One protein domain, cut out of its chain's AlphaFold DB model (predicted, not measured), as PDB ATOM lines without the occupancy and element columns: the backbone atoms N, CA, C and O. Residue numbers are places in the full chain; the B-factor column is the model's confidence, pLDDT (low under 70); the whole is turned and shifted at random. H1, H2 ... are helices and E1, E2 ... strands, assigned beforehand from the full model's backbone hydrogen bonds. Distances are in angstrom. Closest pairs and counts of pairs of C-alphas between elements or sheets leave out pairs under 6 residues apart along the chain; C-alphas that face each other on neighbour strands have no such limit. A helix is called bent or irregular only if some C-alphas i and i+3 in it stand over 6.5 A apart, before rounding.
ATOM      1  N   VAL A   4       0.598 -14.309  53.375       89.88
ATOM      2  CA  VAL A   4       1.299 -14.957  52.262       89.88
ATOM      3  C   VAL A   4       1.039 -14.233  50.944       89.88
ATOM      4  O   VAL A   4      -0.092 -13.863  50.630       89.88
ATOM      5  N   GLY A   5       2.093 -14.016  50.159       89.06
ATOM      6  CA  GLY A   5       1.966 -13.544  48.783       89.06
ATOM      7  C   GLY A   5       1.602 -14.691  47.846       89.06
ATOM      8  O   GLY A   5       2.081 -15.804  48.019       89.06
ATOM      9  N   PHE A   6       0.774 -14.443  46.838       89.38
ATOM     10  CA  PHE A   6       0.363 -15.459  45.872       89.38
ATOM     11  C   PHE A   6       0.354 -14.884  44.461       89.38
ATOM     12  O   PHE A   6      -0.254 -13.850  44.201       89.38
ATOM     13  N   LYS A   7       1.002 -15.565  43.522       89.94
ATOM     14  CA  LYS A   7       1.097 -15.144  42.127       89.94
ATOM     15  C   LYS A   7       0.509 -16.223  41.224       89.94
ATOM     16  O   LYS A   7       1.249 -17.035  40.680       89.94
ATOM     17  N   PRO A   8      -0.819 -16.260  41.020       86.75
ATOM     18  CA  PRO A   8      -1.494 -17.382  40.362       86.75
ATOM     19  C   PRO A   8      -0.899 -17.739  38.997       86.75
ATOM     20  O   PRO A   8      -0.883 -18.908  38.620       86.75
ATOM     21  N   VAL A   9      -0.412 -16.737  38.257       86.81
ATOM     22  CA  VAL A   9       0.284 -16.938  36.989       86.81
ATOM     23  C   VAL A   9       1.431 -15.933  36.861       86.81
ATOM     24  O   VAL A   9       1.217 -14.733  37.025       86.81
ATOM     25  N   GLY A  10       2.628 -16.410  36.521       84.44
ATOM     26  CA  GLY A  10       3.800 -15.579  36.235       84.44
ATOM     27  C   GLY A  10       4.383 -15.815  34.839       84.44
ATOM     28  O   GLY A  10       4.092 -16.818  34.180       84.44
ATOM     29  N   VAL A  11       5.186 -14.863  34.365       82.62
ATOM     30  CA  VAL A  11       5.882 -14.926  33.072       82.62
ATOM     31  C   VAL A  11       7.307 -14.455  33.260       82.62
ATOM     32  O   VAL A  11       7.547 -13.471  33.951       82.62
ATOM     33  N   PHE A  12       8.223 -15.113  32.568       80.25
ATOM     34  CA  PHE A  12       9.621 -14.757  32.544       80.25
ATOM     35  C   PHE A  12      10.185 -14.844  31.135       80.25
ATOM     36  O   PHE A  12       9.946 -15.815  30.423       80.25
ATOM     37  N   SER A  13      10.946 -13.829  30.740       79.62
ATOM     38  CA  SER A  13      11.567 -13.748  29.421       79.62
ATOM     39  C   SER A  13      12.997 -14.275  29.470       79.62
ATOM     40  O   SER A  13      13.821 -13.778  30.232       79.62
ATOM     41  N   LEU A  14      13.317 -15.227  28.591       74.44
ATOM     42  CA  LEU A  14      14.673 -15.715  28.336       74.44
ATOM     43  C   LEU A  14      15.613 -14.578  27.930       74.44
ATOM     44  O   LEU A  14      16.790 -14.587  28.273       74.44
ATOM     45  N   ARG A  15      15.113 -13.576  27.203       67.06
ATOM     46  CA  ARG A  15      15.932 -12.422  26.822       67.06
ATOM     47  C   ARG A  15      16.306 -11.570  28.031       67.06
ATOM     48  O   ARG A  15      17.447 -11.134  28.114       67.06
ATOM     49  N   SER A  16      15.376 -11.405  28.972       60.78
ATOM     50  CA  SER A  16      15.641 -10.797  30.281       60.78
ATOM     51  C   SER A  16      16.523 -11.688  31.175       60.78
ATOM     52  O   SER A  16      17.066 -11.223  32.171       60.78
ATOM     53  N   SER A  17      16.694 -12.968  30.821       52.97
ATOM     54  CA  SER A  17      17.379 -13.980  31.626       52.97
ATOM     55  C   SER A  17      18.810 -14.294  31.222       52.97
ATOM     56  O   SER A  17      19.464 -15.032  31.958       52.97
ATOM     57  N   ILE A  18      19.287 -13.819  30.066       53.69
ATOM     58  CA  ILE A  18      20.674 -14.067  29.636       53.69
ATOM     59  C   ILE A  18      21.677 -13.509  30.667       53.69
ATOM     60  O   ILE A  18      22.788 -14.025  30.744       53.69
ATOM     61  N   ASP A  19      21.251 -12.588  31.541       45.38
ATOM     62  CA  ASP A  19      22.113 -11.987  32.559       45.38
ATOM     63  C   ASP A  19      21.968 -12.540  33.998       45.38
ATOM     64  O   ASP A  19      22.854 -12.247  34.797       45.38
ATOM     65  N   HIS A  20      20.947 -13.340  34.380       47.56
ATOM     66  CA  HIS A  20      20.796 -13.711  35.814       47.56
ATOM     67  C   HIS A  20      20.148 -15.069  36.180       47.56
ATOM     68  O   HIS A  20      20.752 -15.835  36.915       47.56
ATOM     69  N   ILE A  21      18.946 -15.431  35.721       50.41
ATOM     70  CA  ILE A  21      18.125 -16.388  36.513       50.41
ATOM     71  C   ILE A  21      18.236 -17.869  36.112       50.41
ATOM     72  O   ILE A  21      17.983 -18.747  36.932       50.41
ATOM     73  N   VAL A  22      18.637 -18.202  34.883       52.91
ATOM     74  CA  VAL A  22      18.565 -19.610  34.433       52.91
ATOM     75  C   VAL A  22      19.679 -20.492  35.021       52.91
ATOM     76  O   VAL A  22      19.562 -21.711  35.008       52.91
ATOM     77  N   ASN A  23      20.727 -19.897  35.595       53.53
ATOM     78  CA  ASN A  23      21.811 -20.656  36.225       53.53
ATOM     79  C   ASN A  23      21.591 -20.918  37.727       53.53
ATOM     80  O   ASN A  23      22.220 -21.826  38.265       53.53
ATOM     81  N   ASP A  24      20.699 -20.167  38.384       63.56
ATOM     82  CA  ASP A  24      20.495 -20.238  39.841       63.56
ATOM     83  C   ASP A  24      19.256 -21.056  40.241       63.56
ATOM     84  O   ASP A  24      19.051 -21.366  41.419       63.56
ATOM     85  N   LEU A  25      18.414 -21.432  39.273       66.88
ATOM     86  CA  LEU A  25      17.262 -22.291  39.526       66.88
ATOM     87  C   LEU A  25      17.692 -23.762  39.637       66.88
ATOM     88  O   LEU A  25      18.449 -24.253  38.798       66.88
ATOM     89  N   PRO A  26      17.180 -24.514  40.631       70.62
ATOM     90  CA  PRO A  26      17.369 -25.956  40.667       70.62
ATOM     91  C   PRO A  26      16.855 -26.609  39.379       70.62
ATOM     92  O   PRO A  26      15.779 -26.259  38.883       70.62
ATOM     93  N   ALA A  27      17.595 -27.597  38.871       74.56
ATOM     94  CA  ALA A  27      17.213 -28.338  37.672       74.56
ATOM     95  C   ALA A  27      15.771 -28.870  37.774       74.56
ATOM     96  O   ALA A  27      15.335 -29.347  38.823       74.56
ATOM     97  N   GLY A  28      15.022 -28.779  36.677       74.06
ATOM     98  CA  GLY A  28      13.630 -29.220  36.612       74.06
ATOM     99  C   GLY A  28      12.609 -28.245  37.206       74.06
ATOM    100  O   GLY A  28      11.411 -28.488  37.049       74.06
ATOM    101  N   LYS A  29      13.038 -27.142  37.837       82.00
ATOM    102  CA  LYS A  29      12.139 -26.116  38.381       82.00
ATOM    103  C   LYS A  29      12.026 -24.917  37.441       82.00
ATOM    104  O   LYS A  29      12.953 -24.592  36.704       82.00
ATOM    105  N   LEU A  30      10.855 -24.283  37.437       86.06
ATOM    106  CA  LEU A  30      10.577 -23.087  36.639       86.06
ATOM    107  C   LEU A  30       9.638 -22.158  37.409       86.06
ATOM    108  O   LEU A  30       8.429 -22.389  37.450       86.06
ATOM    109  N   TYR A  31      10.192 -21.111  38.006       85.88
ATOM    110  CA  TYR A  31       9.492 -20.003  38.661       85.88
ATOM    111  C   TYR A  31      10.379 -18.754  38.587       85.88
ATOM    112  O   TYR A  31      11.563 -18.860  38.267       85.88
ATOM    113  N   GLY A  32       9.812 -17.579  38.842       79.94
ATOM    114  CA  GLY A  32      10.547 -16.320  38.781       79.94
ATOM    115  C   GLY A  32      11.132 -15.875  40.103       79.94
ATOM    116  O   GLY A  32      10.834 -16.421  41.167       79.94
ATOM    117  N   GLU A  33      11.939 -14.822  40.019       80.38
ATOM    118  CA  GLU A  33      12.444 -14.110  41.190       80.38
ATOM    119  C   GLU A  33      11.308 -13.464  41.994       80.38
ATOM    120  O   GLU A  33      11.369 -13.424  43.216       80.38
ATOM    121  N   ASP A  34      10.236 -13.036  41.327       81.44
ATOM    122  CA  ASP A  34       9.012 -12.552  41.965       81.44
ATOM    123  C   ASP A  34       8.438 -13.571  42.962       81.44
ATOM    124  O   ASP A  34       8.173 -13.229  44.111       81.44
ATOM    125  N   ALA A  35       8.327 -14.842  42.571       87.69
ATOM    126  CA  ALA A  35       7.868 -15.913  43.453       87.69
ATOM    127  C   ALA A  35       8.806 -16.118  44.654       87.69
ATOM    128  O   ALA A  35       8.334 -16.342  45.765       87.69
ATOM    129  N   LEU A  36      10.124 -16.009  44.451       87.50
ATOM    130  CA  LEU A  36      11.111 -16.102  45.531       87.50
ATOM    131  C   LEU A  36      11.035 -14.909  46.488       87.50
ATOM    132  O   LEU A  36      11.080 -15.104  47.696       87.50
ATOM    133  N   ARG A  37      10.874 -13.690  45.970       86.06
ATOM    134  CA  ARG A  37      10.696 -12.479  46.781       86.06
ATOM    135  C   ARG A  37       9.408 -12.546  47.596       86.06
ATOM    136  O   ARG A  37       9.406 -12.166  48.759       86.06
ATOM    137  N   LEU A  38       8.336 -13.077  47.010       87.38
ATOM    138  CA  LEU A  38       7.082 -13.349  47.714       87.38
ATOM    139  C   LEU A  38       7.244 -14.413  48.806       87.38
ATOM    140  O   LEU A  38       6.648 -14.269  49.871       87.38
ATOM    141  N   CYS A  39       8.050 -15.453  48.564       90.12
ATOM    142  CA  CYS A  39       8.437 -16.402  49.607       90.12
ATOM    143  C   CYS A  39       9.199 -15.703  50.738       90.12
ATOM    144  O   CYS A  39       8.811 -15.828  51.888       90.12
ATOM    145  N   ASP A  40      10.245 -14.942  50.413       88.75
ATOM    146  CA  ASP A  40      11.109 -14.287  51.400       88.75
ATOM    147  C   ASP A  40      10.368 -13.205  52.213       88.75
ATOM    148  O   ASP A  40      10.704 -12.965  53.372       88.75
ATOM    149  N   ALA A  41       9.365 -12.547  51.622       85.94
ATOM    150  CA  ALA A  41       8.552 -11.540  52.301       85.94
ATOM    151  C   ALA A  41       7.558 -12.149  53.302       85.94
ATOM    152  O   ALA A  41       7.166 -11.482  54.258       85.94
ATOM    153  N   SER A  42       7.123 -13.392  53.079       85.81
ATOM    154  CA  SER A  42       6.072 -14.030  53.866       85.81
ATOM    155  C   SER A  42       6.668 -14.832  55.029       85.81
ATOM    156  O   SER A  42       7.465 -15.740  54.808       85.81
ATOM    157  N   PRO A  43       6.240 -14.591  56.282       84.19
ATOM    158  CA  PRO A  43       6.731 -15.343  57.438       84.19
ATOM    159  C   PRO A  43       6.294 -16.820  57.447       84.19
ATOM    160  O   PRO A  43       6.757 -17.589  58.286       84.19
ATOM    161  N   MET A  44       5.379 -17.215  56.555       88.62
ATOM    162  CA  MET A  44       4.812 -18.567  56.484       88.62
ATOM    163  C   MET A  44       5.471 -19.467  55.447       88.62
ATOM    164  O   MET A  44       5.150 -20.654  55.370       88.62
ATOM    165  N   THR A  45       6.315 -18.902  54.593       92.38
ATOM    166  CA  THR A  45       6.833 -19.600  53.426       92.38
ATOM    167  C   THR A  45       8.346 -19.568  53.414       92.38
ATOM    168  O   THR A  45       8.991 -18.722  54.022       92.38
ATOM    169  N   ASP A  46       8.924 -20.538  52.723       92.12
ATOM    170  CA  ASP A  46      10.344 -20.552  52.419       92.12
ATOM    171  C   ASP A  46      10.538 -20.596  50.894       92.12
ATOM    172  O   ASP A  46       9.593 -20.768  50.114       92.12
ATOM    173  N   ARG A  47      11.786 -20.470  50.440       90.25
ATOM    174  CA  ARG A  47      12.119 -20.496  49.007       90.25
ATOM    175  C   ARG A  47      11.770 -21.809  48.301       90.25
ATOM    176  O   ARG A  47      11.611 -21.805  47.081       90.25
ATOM    177  N   ASN A  48      11.646 -22.932  49.014       90.75
ATOM    178  CA  ASN A  48      11.237 -24.196  48.400       90.75
ATOM    179  C   ASN A  48       9.767 -24.146  47.949       90.75
ATOM    180  O   ASN A  48       9.408 -24.847  47.000       90.75
ATOM    181  N   MET A  49       8.957 -23.263  48.542       94.31
ATOM    182  CA  MET A  49       7.530 -23.086  48.261       94.31
ATOM    183  C   MET A  49       7.234 -22.206  47.040       94.31
ATOM    184  O   MET A  49       6.069 -21.950  46.747       94.31
ATOM    185  N   ALA A  50       8.242 -21.773  46.278       92.44
ATOM    186  CA  ALA A  50       8.045 -20.890  45.124       92.44
ATOM    187  C   ALA A  50       7.067 -21.456  44.071       92.44
ATOM    188  O   ALA A  50       6.317 -20.706  43.447       92.44
ATOM    189  N   GLU A  51       7.013 -22.782  43.897       93.69
ATOM    190  CA  GLU A  51       6.038 -23.427  43.006       93.69
ATOM    191  C   GLU A  51       4.598 -23.375  43.547       93.69
ATOM    192  O   GLU A  51       3.664 -23.397  42.754       93.69
ATOM    193  N   LEU A  52       4.406 -23.287  44.869       94.56
ATOM    194  CA  LEU A  52       3.096 -23.060  45.490       94.56
ATOM    195  C   LEU A  52       2.681 -21.596  45.375       94.56
ATOM    196  O   LEU A  52       1.521 -21.313  45.101       94.56
ATOM    197  N   ILE A  53       3.626 -20.671  45.561       93.25
ATOM    198  CA  ILE A  53       3.371 -19.234  45.429       93.25
ATOM    199  C   ILE A  53       3.003 -18.874  43.999       93.25
ATOM    200  O   ILE A  53       2.051 -18.126  43.782       93.25
ATOM    201  N   ALA A  54       3.732 -19.415  43.025       91.94
ATOM    202  CA  ALA A  54       3.482 -19.166  41.621       91.94
ATOM    203  C   ALA A  54       3.132 -20.459  40.889       91.94
ATOM    204  O   ALA A  54       3.985 -20.957  40.167       91.94
ATOM    205  N   PRO A  55       1.925 -21.036  41.039       92.75
ATOM    206  CA  PRO A  55       1.585 -22.379  40.558       92.75
ATOM    207  C   PRO A  55       1.499 -22.507  39.042       92.75
ATOM    208  O   PRO A  55       1.502 -23.625  38.541       92.75
ATOM    209  N   VAL A  56       1.463 -21.407  38.293       91.25
ATOM    210  CA  VAL A  56       1.582 -21.429  36.835       91.25
ATOM    211  C   VAL A  56       2.641 -20.432  36.410       91.25
ATOM    212  O   VAL A  56       2.623 -19.277  36.832       91.25
ATOM    213  N   TYR A  57       3.570 -20.862  35.565       89.88
ATOM    214  CA  TYR A  57       4.673 -20.015  35.146       89.88
ATOM    215  C   TYR A  57       5.087 -20.293  33.710       89.88
ATOM    216  O   TYR A  57       5.216 -21.450  33.300       89.88
ATOM    217  N   PHE A  58       5.288 -19.224  32.948       88.00
ATOM    218  CA  PHE A  58       5.670 -19.281  31.543       88.00
ATOM    219  C   PHE A  58       7.082 -18.761  31.342       88.00
ATOM    220  O   PHE A  58       7.440 -17.706  31.855       88.00
ATOM    221  N   LEU A  59       7.846 -19.468  30.521       86.38
ATOM    222  CA  LEU A  59       9.105 -19.005  29.970       86.38
ATOM    223  C   LEU A  59       8.881 -18.565  28.522       86.38
ATOM    224  O   LEU A  59       8.555 -19.396  27.670       86.38
ATOM    225  N   THR A  60       9.054 -17.281  28.235       85.75
ATOM    226  CA  THR A  60       8.971 -16.702  26.889       85.75
ATOM    227  C   THR A  60      10.359 -16.466  26.317       85.75
ATOM    228  O   THR A  60      11.326 -16.307  27.050       85.75
ATOM    229  N   TYR A  61      10.491 -16.432  24.993       79.69
ATOM    230  CA  TYR A  61      11.756 -16.060  24.362       79.69
ATOM    231  C   TYR A  61      12.038 -14.556  24.453       79.69
ATOM    232  O   TYR A  61      13.187 -14.153  24.624       79.69
ATOM    233  N   SER A  62      11.003 -13.724  24.337       76.62
ATOM    234  CA  SER A  62      11.132 -12.270  24.326       76.62
ATOM    235  C   SER A  62      10.252 -11.609  25.385       76.62
ATOM    236  O   SER A  62       9.312 -12.211  25.908       76.62
ATOM    237  N   ASP A  63      10.533 -10.331  25.655       68.19
ATOM    238  CA  ASP A  63       9.695  -9.479  26.512       68.19
ATOM    239  C   ASP A  63       8.362  -9.127  25.819       68.19
ATOM    240  O   ASP A  63       7.452  -8.559  26.424       68.19
ATOM    241  N   ARG A  64       8.223  -9.467  24.527       55.88
ATOM    242  CA  ARG A  64       7.010  -9.248  23.741       55.88
ATOM    243  C   ARG A  64       6.046 -10.415  23.910       55.88
ATOM    244  O   ARG A  64       5.870 -11.214  23.006       55.88
ATOM    245  N   ALA A  65       5.339 -10.387  25.034       63.75
ATOM    246  CA  ALA A  65       4.057 -11.052  25.238       63.75
ATOM    247  C   ALA A  65       4.022 -12.585  25.023       63.75
ATOM    248  O   ALA A  65       4.935 -13.249  24.550       63.75
ATOM    249  N   LEU A  66       2.895 -13.161  25.423       69.69
ATOM    250  CA  LEU A  66       2.595 -14.594  25.510       69.69
ATOM    251  C   LEU A  66       2.662 -15.376  24.185       69.69
ATOM    252  O   LEU A  66       2.385 -16.573  24.164       69.69
ATOM    253  N   ASP A  67       2.998 -14.719  23.083       74.81
ATOM    254  CA  ASP A  67       3.029 -15.330  21.758       74.81
ATOM    255  C   ASP A  67       4.368 -16.077  21.522       74.81
ATOM    256  O   ASP A  67       4.436 -16.988  20.701       74.81
ATOM    257  N   ASP A  68       5.402 -15.775  22.320       82.62
ATOM    258  CA  ASP A  68       6.747 -16.368  22.254       82.62
ATOM    259  C   ASP A  68       7.033 -17.375  23.390       82.62
ATOM    260  O   ASP A  68       8.181 -17.542  23.811       82.62
ATOM    261  N   VAL A  69       6.013 -18.041  23.943       85.62
ATOM    262  CA  VAL A  69       6.229 -19.062  24.986       85.62
ATOM    263  C   VAL A  69       7.066 -20.226  24.441       85.62
ATOM    264  O   VAL A  69       6.959 -20.620  23.279       85.62
ATOM    265  N   VAL A  70       7.932 -20.764  25.296       85.31
ATOM    266  CA  VAL A  70       8.820 -21.893  25.006       85.31
ATOM    267  C   VAL A  70       8.528 -23.048  25.961       85.31
ATOM    268  O   VAL A  70       8.307 -24.179  25.529       85.31
ATOM    269  N   VAL A  71       8.507 -22.756  27.260       86.44
ATOM    270  CA  VAL A  71       8.264 -23.731  28.326       86.44
ATOM    271  C   VAL A  71       7.204 -23.175  29.257       86.44
ATOM    272  O   VAL A  71       7.125 -21.969  29.484       86.44
ATOM    273  N   MET A  72       6.388 -24.054  29.811       89.12
ATOM    274  CA  MET A  72       5.484 -23.713  30.893       89.12
ATOM    275  C   MET A  72       5.575 -24.739  32.007       89.12
ATOM    276  O   MET A  72       5.849 -25.916  31.762       89.12
ATOM    277  N   ARG A  73       5.251 -24.305  33.217       91.56
ATOM    278  CA  ARG A  73       5.079 -25.174  34.371       91.56
ATOM    279  C   ARG A  73       3.751 -24.854  35.043       91.56
ATOM    280  O   ARG A  73       3.404 -23.685  35.182       91.56
ATOM    281  N   SER A  74       3.007 -25.887  35.418       92.50
ATOM    282  CA  SER A  74       1.799 -25.789  36.237       92.50
ATOM    283  C   SER A  74       1.902 -26.703  37.458       92.50
ATOM    284  O   SER A  74       2.619 -27.702  37.427       92.50
ATOM    285  N   GLY A  75       1.199 -26.362  38.534       93.00
ATOM    286  CA  GLY A  75       1.235 -27.097  39.794       93.00
ATOM    287  C   GLY A  75       2.551 -26.935  40.557       93.00
ATOM    288  O   GLY A  75       3.383 -26.076  40.240       93.00
ATOM    289  N   SER A  76       2.717 -27.792  41.563       93.56
ATOM    290  CA  SER A  76       3.883 -27.844  42.446       93.56
ATOM    291  C   SER A  76       4.270 -29.281  42.779       93.56
ATOM    292  O   SER A  76       3.448 -30.204  42.758       93.56
ATOM    293  N   GLU A  77       5.550 -29.479  43.070       91.75
ATOM    294  CA  GLU A  77       6.074 -30.756  43.547       91.75
ATOM    295  C   GLU A  77       5.477 -31.131  44.908       91.75
ATOM    296  O   GLU A  77       5.099 -32.281  45.115       91.75
ATOM    297  N   GLN A  78       5.283 -30.146  45.789       93.38
ATOM    298  CA  GLN A  78       4.679 -30.320  47.113       93.38
ATOM    299  C   GLN A  78       3.264 -30.901  47.060       93.38
ATOM    300  O   GLN A  78       2.886 -31.680  47.930       93.38
ATOM    301  N   LEU A  79       2.486 -30.558  46.030       94.56
ATOM    302  CA  LEU A  79       1.137 -31.093  45.826       94.56
ATOM    303  C   LEU A  79       1.113 -32.323  44.915       94.56
ATOM    304  O   LEU A  79       0.039 -32.784  44.540       94.56
ATOM    305  N   SER A  80       2.282 -32.848  44.527       93.06
ATOM    306  CA  SER A  80       2.411 -33.987  43.607       93.06
ATOM    307  C   SER A  80       1.633 -33.810  42.293       93.06
ATOM    308  O   SER A  80       1.222 -34.783  41.665       93.06
ATOM    309  N   ASN A  81       1.431 -32.561  41.860       92.19
ATOM    310  CA  ASN A  81       0.673 -32.210  40.657       92.19
ATOM    311  C   ASN A  81       1.488 -31.369  39.661       92.19
ATOM    312  O   ASN A  81       0.931 -30.861  38.686       92.19
ATOM    313  N   ARG A  82       2.807 -31.235  39.878       91.62
ATOM    314  CA  ARG A  82       3.709 -30.501  38.983       91.62
ATOM    315  C   ARG A  82       3.690 -31.081  37.577       91.62
ATOM    316  O   ARG A  82       3.980 -32.255  37.365       91.62
ATOM    317  N   ARG A  83       3.472 -30.219  36.592       89.06
ATOM    318  CA  ARG A  83       3.561 -30.527  35.167       89.06
ATOM    319  C   ARG A  83       4.466 -29.517  34.497       89.06
ATOM    320  O   ARG A  83       4.281 -28.316  34.656       89.06
ATOM    321  N   LEU A  84       5.423 -30.011  33.727       87.62
ATOM    322  CA  LEU A  84       6.305 -29.193  32.908       87.62
ATOM    323  C   LEU A  84       5.984 -29.474  31.443       87.62
ATOM    324  O   LEU A  84       5.710 -30.610  31.083       87.62
ATOM    325  N   ARG A  85       5.945 -28.471  30.577       85.75
ATOM    326  CA  ARG A  85       5.574 -28.687  29.176       85.75
ATOM    327  C   ARG A  85       6.369 -27.784  28.260       85.75
ATOM    328  O   ARG A  85       6.537 -26.600  28.545       85.75
ATOM    329  N   VAL A  86       6.796 -28.334  27.131       81.81
ATOM    330  CA  VAL A  86       7.324 -27.542  26.021       81.81
ATOM    331  C   VAL A  86       6.127 -27.140  25.165       81.81
ATOM    332  O   VAL A  86       5.508 -27.982  24.515       81.81
ATOM    333  N   VAL A  87       5.757 -25.860  25.230       76.56
ATOM    334  CA  VAL A  87       4.506 -25.321  24.671       76.56
ATOM    335  C   VAL A  87       4.832 -24.130  23.790       76.56
ATOM    336  O   VAL A  87       4.583 -22.978  24.125       76.56
ATOM    337  N   THR A  88       5.499 -24.384  22.670       76.50
ATOM    338  CA  THR A  88       5.813 -23.280  21.772       76.50
ATOM    339  C   THR A  88       4.645 -22.955  20.853       76.50
ATOM    340  O   THR A  88       4.131 -23.829  20.156       76.50
ATOM    341  N   ASN A  89       4.266 -21.678  20.814       74.12
ATOM    342  CA  ASN A  89       3.378 -21.139  19.779       74.12
ATOM    343  C   ASN A  89       4.168 -20.658  18.549       74.12
ATOM    344  O   ASN A  89       3.582 -20.283  17.537       74.12
ATOM    345  N   ASN A  90       5.501 -20.719  18.616       80.44
ATOM    346  CA  ASN A  90       6.415 -20.336  17.554       80.44
ATOM    347  C   ASN A  90       7.447 -21.462  17.338       80.44
ATOM    348  O   ASN A  90       8.528 -21.436  17.928       80.44
ATOM    349  N   PRO A  91       7.140 -22.465  16.489       80.31
ATOM    350  CA  PRO A  91       7.981 -23.652  16.295       80.31
ATOM    351  C   PRO A  91       9.443 -23.357  15.937       80.31
ATOM    352  O   PRO A  91      10.329 -24.149  16.257       80.31
ATOM    353  N   HIS A  92       9.717 -22.204  15.321       82.06
ATOM    354  CA  HIS A  92      11.076 -21.771  14.999       82.06
ATOM    355  C   HIS A  92      11.932 -21.508  16.243       82.06
ATOM    356  O   HIS A  92      13.151 -21.639  16.172       82.06
ATOM    357  N   LEU A  93      11.332 -21.189  17.394       80.62
ATOM    358  CA  LEU A  93      12.059 -21.023  18.654       80.62
ATOM    359  C   LEU A  93      12.715 -22.336  19.097       80.62
ATOM    360  O   LEU A  93      13.881 -22.341  19.482       80.62
ATOM    361  N   LEU A  94      12.042 -23.476  18.941       79.94
ATOM    362  CA  LEU A  94      12.626 -24.780  19.287       79.94
ATOM    363  C   LEU A  94      13.756 -25.213  18.343       79.94
ATOM    364  O   LEU A  94      14.464 -26.170  18.640       79.94
ATOM    365  N   GLN A  95      13.957 -24.515  17.225       83.25
ATOM    366  CA  GLN A  95      15.097 -24.731  16.330       83.25
ATOM    367  C   GLN A  95      16.328 -23.911  16.752       83.25
ATOM    368  O   GLN A  95      17.417 -24.120  16.221       83.25
ATOM    369  N   ARG A  96      16.191 -22.983  17.710       83.44
ATOM    370  CA  ARG A  96      17.287 -22.124  18.171       83.44
ATOM    371  C   ARG A  96      18.178 -22.865  19.167       83.44
ATOM    372  O   ARG A  96      17.713 -23.375  20.188       83.44
ATOM    373  N   ASN A  97      19.481 -22.892  18.894       82.62
ATOM    374  CA  ASN A  97      20.461 -23.630  19.697       82.62
ATOM    375  C   ASN A  97      20.567 -23.117  21.135       82.62
ATOM    376  O   ASN A  97      20.806 -23.894  22.053       82.62
ATOM    377  N   GLU A  98      20.438 -21.812  21.352       80.50
ATOM    378  CA  GLU A  98      20.429 -21.210  22.684       80.50
ATOM    379  C   GLU A  98      19.222 -21.661  23.511       80.50
ATOM    380  O   GLU A  98      19.391 -22.005  24.674       80.50
ATOM    381  N   ILE A  99      18.037 -21.761  22.904       80.00
ATOM    382  CA  ILE A  99      16.825 -22.212  23.591       80.00
ATOM    383  C   ILE A  99      16.952 -23.690  23.959       80.00
ATOM    384  O   ILE A  99      16.731 -24.058  25.109       80.00
ATOM    385  N   ASN A 100      17.374 -24.527  23.008       80.88
ATOM    386  CA  ASN A 100      17.602 -25.945  23.276       80.88
ATOM    387  C   ASN A 100      18.634 -26.163  24.382       80.88
ATOM    388  O   ASN A 100      18.368 -26.944  25.288       80.88
ATOM    389  N   ARG A 101      19.750 -25.422  24.365       81.44
ATOM    390  CA  ARG A 101      20.755 -25.489  25.433       81.44
ATOM    391  C   ARG A 101      20.171 -25.157  26.800       81.44
ATOM    392  O   ARG A 101      20.496 -25.857  27.749       81.44
ATOM    393  N   GLN A 102      19.312 -24.144  26.908       79.94
ATOM    394  CA  GLN A 102      18.682 -23.803  28.189       79.94
ATOM    395  C   GLN A 102      17.711 -24.887  28.660       79.94
ATOM    396  O   GLN A 102      17.748 -25.284  29.824       79.94
ATOM    397  N   ILE A 103      16.884 -25.414  27.754       80.25
ATOM    398  CA  ILE A 103      15.962 -26.514  28.063       80.25
ATOM    399  C   ILE A 103      16.726 -27.760  28.536       80.25
ATOM    400  O   ILE A 103      16.304 -28.414  29.492       80.25
ATOM    401  N   ASP A 104      17.844 -28.077  27.884       82.44
ATOM    402  CA  ASP A 104      18.670 -29.241  28.202       82.44
ATOM    403  C   ASP A 104      19.442 -29.038  29.517       82.44
ATOM    404  O   ASP A 104      19.422 -29.920  30.374       82.44
ATOM    405  N   ALA A 105      20.054 -27.864  29.724       81.00
ATOM    406  CA  ALA A 105      20.786 -27.523  30.949       81.00
ATOM    407  C   ALA A 105      19.898 -27.599  32.201       81.00
ATOM    408  O   ALA A 105      20.338 -28.073  33.246       81.00
ATOM    409  N   ASN A 106      18.629 -27.211  32.071       80.19
ATOM    410  CA  ASN A 106      17.646 -27.277  33.152       80.19
ATOM    411  C   ASN A 106      16.894 -28.613  33.217       80.19
ATOM    412  O   ASN A 106      15.977 -28.755  34.025       80.19
ATOM    413  N   GLN A 107      17.253 -29.592  32.381       82.88
ATOM    414  CA  GLN A 107      16.639 -30.924  32.341       82.88
ATOM    415  C   GLN A 107      15.117 -30.905  32.107       82.88
ATOM    416  O   GLN A 107      14.388 -31.819  32.499       82.88
ATOM    417  N   TRP A 108      14.604 -29.875  31.431       82.00
ATOM    418  CA  TRP A 108      13.165 -29.710  31.235       82.00
ATOM    419  C   TRP A 108      12.570 -30.715  30.235       82.00
ATOM    420  O   TRP A 108      11.397 -31.055  30.353       82.00
ATOM    421  N   LYS A 109      13.362 -31.245  29.289       75.75
ATOM    422  CA  LYS A 109      12.933 -32.329  28.373       75.75
ATOM    423  C   LYS A 109      12.850 -33.699  29.042       75.75
ATOM    424  O   LYS A 109      12.073 -34.538  28.606       75.75
ATOM    425  N   THR A 110      13.683 -33.943  30.047       69.00
ATOM    426  CA  THR A 110      13.826 -35.254  30.698       69.00
ATOM    427  C   THR A 110      12.984 -35.377  31.962       69.00
ATOM    428  O   THR A 110      12.959 -36.441  32.575       69.00
ATOM    429  N   SER A 111      12.291 -34.304  32.360       67.94
ATOM    430  CA  SER A 111      11.338 -34.349  33.465       67.94
ATOM    431  C   SER A 111      10.248 -35.395  33.173       67.94
ATOM    432  O   SER A 111       9.660 -35.353  32.091       67.94
ATOM    433  N   PRO A 112       9.906 -36.289  34.125       63.31
ATOM    434  CA  PRO A 112       8.838 -37.283  33.960       63.31
ATOM    435  C   PRO A 112       7.481 -36.683  33.577       63.31
ATOM    436  O   PRO A 112       6.594 -37.391  33.108       63.31
ATOM    437  N   THR A 113       7.303 -35.380  33.798       67.62
ATOM    438  CA  THR A 113       6.056 -34.662  33.535       67.62
ATOM    439  C   THR A 113       6.110 -33.785  32.285       67.62
ATOM    440  O   THR A 113       5.127 -33.097  32.020       67.62
ATOM    441  N   ALA A 114       7.208 -33.843  31.513       65.12
ATOM    442  CA  ALA A 114       7.421 -33.132  30.252       65.12
ATOM    443  C   ALA A 114       6.492 -33.649  29.138       65.12
ATOM    444  O   ALA A 114       6.777 -34.655  28.493       65.12
ATOM    445  N   ALA A 115       5.381 -32.952  28.889       65.75
ATOM    446  CA  ALA A 115       4.483 -33.245  27.767       65.75
ATOM    447  C   ALA A 115       4.516 -32.134  26.706       65.75
ATOM    448  O   ALA A 115       4.619 -30.950  27.034       65.75
ATOM    449  N   THR A 116       4.377 -32.505  25.432       64.38
ATOM    450  CA  THR A 116       4.195 -31.552  24.325       64.38
ATOM    451  C   THR A 116       2.703 -31.326  24.113       64.38
ATOM    452  O   THR A 116       1.955 -32.266  23.841       64.38
ATOM    453  N   THR A 117       2.227 -30.095  24.260       64.00
ATOM    454  CA  THR A 117       0.823 -29.735  24.005       64.00
ATOM    455  C   THR A 117       0.747 -28.262  23.636       64.00
ATOM    456  O   THR A 117       1.479 -27.450  24.191       64.00
ATOM    457  N   THR A 118      -0.153 -27.889  22.733       65.25
ATOM    458  CA  THR A 118      -0.433 -26.476  22.473       65.25
ATOM    459  C   THR A 118      -1.271 -25.918  23.620       65.25
ATOM    460  O   THR A 118      -2.377 -26.393  23.873       65.25
ATOM    461  N   VAL A 119      -0.747 -24.919  24.327       70.75
ATOM    462  CA  VAL A 119      -1.473 -24.192  25.374       70.75
ATOM    463  C   VAL A 119      -1.570 -22.742  24.942       70.75
ATOM    464  O   VAL A 119      -0.556 -22.128  24.636       70.75
ATOM    465  N   GLU A 120      -2.783 -22.194  24.940       78.75
ATOM    466  CA  GLU A 120      -3.006 -20.760  24.763       78.75
ATOM    467  C   GLU A 120      -2.729 -20.061  26.104       78.75
ATOM    468  O   GLU A 120      -3.558 -20.158  27.017       78.75
ATOM    469  N   PRO A 121      -1.593 -19.361  26.283       76.56
ATOM    470  CA  PRO A 121      -1.214 -18.835  27.592       76.56
ATOM    471  C   PRO A 121      -2.180 -17.745  28.071       76.56
ATOM    472  O   PRO A 121      -2.317 -17.511  29.271       76.56
ATOM    473  N   ARG A 122      -2.925 -17.106  27.155       76.38
ATOM    474  CA  ARG A 122      -3.992 -16.157  27.513       76.38
ATOM    475  C   ARG A 122      -5.132 -16.823  28.289       76.38
ATOM    476  O   ARG A 122      -5.798 -16.134  29.059       76.38
ATOM    477  N   ASN A 123      -5.309 -18.133  28.132       77.62
ATOM    478  CA  ASN A 123      -6.316 -18.938  28.822       77.62
ATOM    479  C   ASN A 123      -5.751 -19.697  30.030       77.62
ATOM    480  O   ASN A 123      -6.491 -20.428  30.679       77.62
ATOM    481  N   ALA A 124      -4.475 -19.509  30.383       77.25
ATOM    482  CA  ALA A 124      -3.804 -20.277  31.430       77.25
ATOM    483  C   ALA A 124      -4.601 -20.374  32.742       77.25
ATOM    484  O   ALA A 124      -4.683 -21.438  33.341       77.25
ATOM    485  N   ARG A 125      -5.256 -19.288  33.163       73.94
ATOM    486  CA  ARG A 125      -6.053 -19.275  34.398       73.94
ATOM    487  C   ARG A 125      -7.246 -20.222  34.384       73.94
ATOM    488  O   ARG A 125      -7.518 -20.855  35.396       73.94
ATOM    489  N   SER A 126      -7.957 -20.313  33.263       77.62
ATOM    490  CA  SER A 126      -9.060 -21.266  33.129       77.62
ATOM    491  C   SER A 126      -8.541 -22.673  32.859       77.62
ATOM    492  O   SER A 126      -9.094 -23.632  33.386       77.62
ATOM    493  N   THR A 127      -7.456 -22.805  32.092       82.75
ATOM    494  CA  THR A 127      -6.837 -24.100  31.782       82.75
ATOM    495  C   THR A 127      -6.244 -24.788  33.014       82.75
ATOM    496  O   THR A 127      -6.317 -26.008  33.099       82.75
ATOM    497  N   PHE A 128      -5.693 -24.026  33.962       87.56
ATOM    498  CA  PHE A 128      -4.996 -24.535  35.154       87.56
ATOM    499  C   PHE A 128      -5.688 -24.123  36.457       87.56
ATOM    500  O   PHE A 128      -5.047 -23.930  37.489       87.56
ATOM    501  N   ALA A 129      -7.008 -23.934  36.405       86.38
ATOM    502  CA  ALA A 129      -7.795 -23.502  37.554       86.38
ATOM    503  C   ALA A 129      -7.651 -24.450  38.757       86.38
ATOM    504  O   ALA A 129      -7.658 -23.995  39.898       86.38
ATOM    505  N   GLU A 130      -7.506 -25.750  38.499       90.06
ATOM    506  CA  GLU A 130      -7.327 -26.772  39.528       90.06
ATOM    507  C   GLU A 130      -5.957 -26.661  40.207       90.06
ATOM    508  O   GLU A 130      -5.886 -26.638  41.435       90.06
ATOM    509  N   GLU A 131      -4.871 -26.534  39.436       92.00
ATOM    510  CA  GLU A 131      -3.527 -26.367  39.993       92.00
ATOM    511  C   GLU A 131      -3.400 -25.062  40.797       92.00
ATOM    512  O   GLU A 131      -2.833 -25.069  41.891       92.00
ATOM    513  N   ILE A 132      -3.971 -23.962  40.292       91.38
ATOM    514  CA  ILE A 132      -3.997 -22.670  40.993       91.38
ATOM    515  C   ILE A 132      -4.816 -22.777  42.284       91.38
ATOM    516  O   ILE A 132      -4.344 -22.383  43.349       91.38
ATOM    517  N   GLY A 133      -6.029 -23.332  42.199       90.44
ATOM    518  CA  GLY A 133      -6.921 -23.489  43.346       90.44
ATOM    519  C   GLY A 133      -6.317 -24.371  44.436       90.44
ATOM    520  O   GLY A 133      -6.364 -24.004  45.604       90.44
ATOM    521  N   SER A 134      -5.675 -25.476  44.056       93.06
ATOM    522  CA  SER A 134      -5.030 -26.392  45.002       93.06
ATOM    523  C   SER A 134      -3.885 -25.719  45.765       93.06
ATOM    524  O   SER A 134      -3.786 -25.877  46.979       93.06
ATOM    525  N   ALA A 135      -3.049 -24.932  45.080       93.94
ATOM    526  CA  ALA A 135      -1.972 -24.179  45.723       93.94
ATOM    527  C   ALA A 135      -2.508 -23.089  46.660       93.94
ATOM    528  O   ALA A 135      -2.046 -22.967  47.793       93.94
ATOM    529  N   PHE A 136      -3.533 -22.352  46.226       92.00
ATOM    530  CA  PHE A 136      -4.190 -21.348  47.060       92.00
ATOM    531  C   PHE A 136      -4.794 -21.969  48.329       92.00
ATOM    532  O   PHE A 136      -4.561 -21.485  49.435       92.00
ATOM    533  N   THR A 137      -5.548 -23.063  48.181       91.44
ATOM    534  CA  THR A 137      -6.158 -23.789  49.301       91.44
ATOM    535  C   THR A 137      -5.105 -24.318  50.261       91.44
ATOM    536  O   THR A 137      -5.270 -24.156  51.463       91.44
ATOM    537  N   PHE A 138      -4.002 -24.870  49.753       93.19
ATOM    538  CA  PHE A 138      -2.900 -25.331  50.591       93.19
ATOM    539  C   PHE A 138      -2.334 -24.209  51.473       93.19
ATOM    540  O   PHE A 138      -2.193 -24.393  52.679       93.19
ATOM    541  N   LEU A 139      -2.051 -23.035  50.896       91.00
ATOM    542  CA  LEU A 139      -1.499 -21.896  51.641       91.00
ATOM    543  C   LEU A 139      -2.491 -21.343  52.673       91.00
ATOM    544  O   LEU A 139      -2.106 -21.026  53.796       91.00
ATOM    545  N   ARG A 140      -3.778 -21.273  52.316       89.75
ATOM    546  CA  ARG A 140      -4.847 -20.879  53.241       89.75
ATOM    547  C   ARG A 140      -4.964 -21.859  54.409       89.75
ATOM    548  O   ARG A 140      -4.980 -21.441  55.562       89.75
ATOM    549  N   ASP A 141      -5.029 -23.154  54.116       91.75
ATOM    550  CA  ASP A 141      -5.237 -24.203  55.120       91.75
ATOM    551  C   ASP A 141      -3.996 -24.408  56.009       91.75
ATOM    552  O   ASP A 141      -4.116 -24.905  57.128       91.75
ATOM    553  N   ALA A 142      -2.822 -23.946  55.565       89.69
ATOM    554  CA  ALA A 142      -1.615 -23.825  56.383       89.69
ATOM    555  C   ALA A 142      -1.690 -22.701  57.442       89.69
ATOM    556  O   ALA A 142      -0.749 -22.533  58.218       89.69
ATOM    557  N   GLY A 143      -2.794 -21.947  57.501       87.81
ATOM    558  CA  GLY A 143      -3.058 -20.938  58.529       87.81
ATOM    559  C   GLY A 143      -2.806 -19.495  58.090       87.81
ATOM    560  O   GLY A 143      -2.592 -18.640  58.948       87.81
TER     561      GLY A 143
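What this domain is: This is residues 4 to 143 of the 247 residues of an uncharacterized protein of Proteobacteria bacterium (UniProt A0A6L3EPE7). A small four-stranded sheet, E2 to E5, makes the middle, with short helices gathered at both ends of its strands. At the end where E2 and E3 begin lie H2, H3, H6 and the short strand E1; H1 and H4 lie toward the other end, and H5 runs along E3 and E4 over one face. The 140 printed residues include six named helices and five named strands, in the order E1 E2 H1 H2 H3 E3 E4 E5 H4 H5 H6. The sheet is mixed, in the order E2 E3 E4 E5, and the class is mixed, helices and strands. The whole is compact, with a radius of gyration of the C-alphas of 14.3 A, and spans 46 by 30 by 28 A.

Where its parts are: Look first for the sheet: E2 is residues 10 to 13, E3 residues 56 to 60 at 13.3 A, E4 residues 69 to 74 at 13.8 A, and E5 residues 83 to 86. Find C-alpha 4 at (1.299, -14.957, 52.262), where E1, residues 4 to 6, begins. The helices are H1, residues 14 to 17; H2, residues 33 to 41, 12.1 A long; H3, residues 47 to 53; H4, residues 97 to 105, 11.9 A long; H5, residues 121 to 127; and H6, residues 129 to 141, which runs 17.8 A to C-alpha 141 at (-5.237, -24.203, 55.120).

How they stand to each other: Start at E2 and E3, which are parallel, with N 12 and O 58 2.8 A apart. The units E3 and E4, then E4 and E5, are antiparallel hairpins and form a meander, each strand the antiparallel neighbour of the one before; look for N 57 and O 73 at 2.9 A, and N 72 and O 85 at 2.8 A. E2, H1, H2, H3 and E3 make a strand-helix-strand unit, two parallel neighbour strands with helices between. H5 is on the sheet at a height of 9.9 A, over E3 and only just over E4, with 3 C-alphas on it. H1, H2, H4 and H6 only graze the sheet, and H3 only just does, with 5 pairs of C-alphas within 10 A. H2 and H3 touch at Ala 35 and Ala 50, their closest C-alphas, 5.3 A apart. H6, with residues 135 to 139 alone, touches H3, where the C-alphas of Leu 52 and Ala 135 come closest, at 5.2 A. E1 pairs with no named strand; its closest C-alpha to H2 is Gly 5, 5.2 A from that of Leu 38. Every O i to N i+4 pair is within hydrogen-bond range in H2, H4 and H6; H3 and H5, both irregular, have 1 of 3 each, beside 3 of 4 O i to N i+3 pairs, and H1 is too short for an O i to N i+4 pair.

The domain as a whole: The C-alphas of Gln 95 and Gly 143 are the two farthest apart, at 46.1 A. The printed part has no cut. The links H1 to H2 and H4 to H5 are long, with 15 residues each. Look for low confidence, under 70, at residues 15 to 25, 63 to 66 and 110 to 118; the mean pLDDT of the printed part is 81.2.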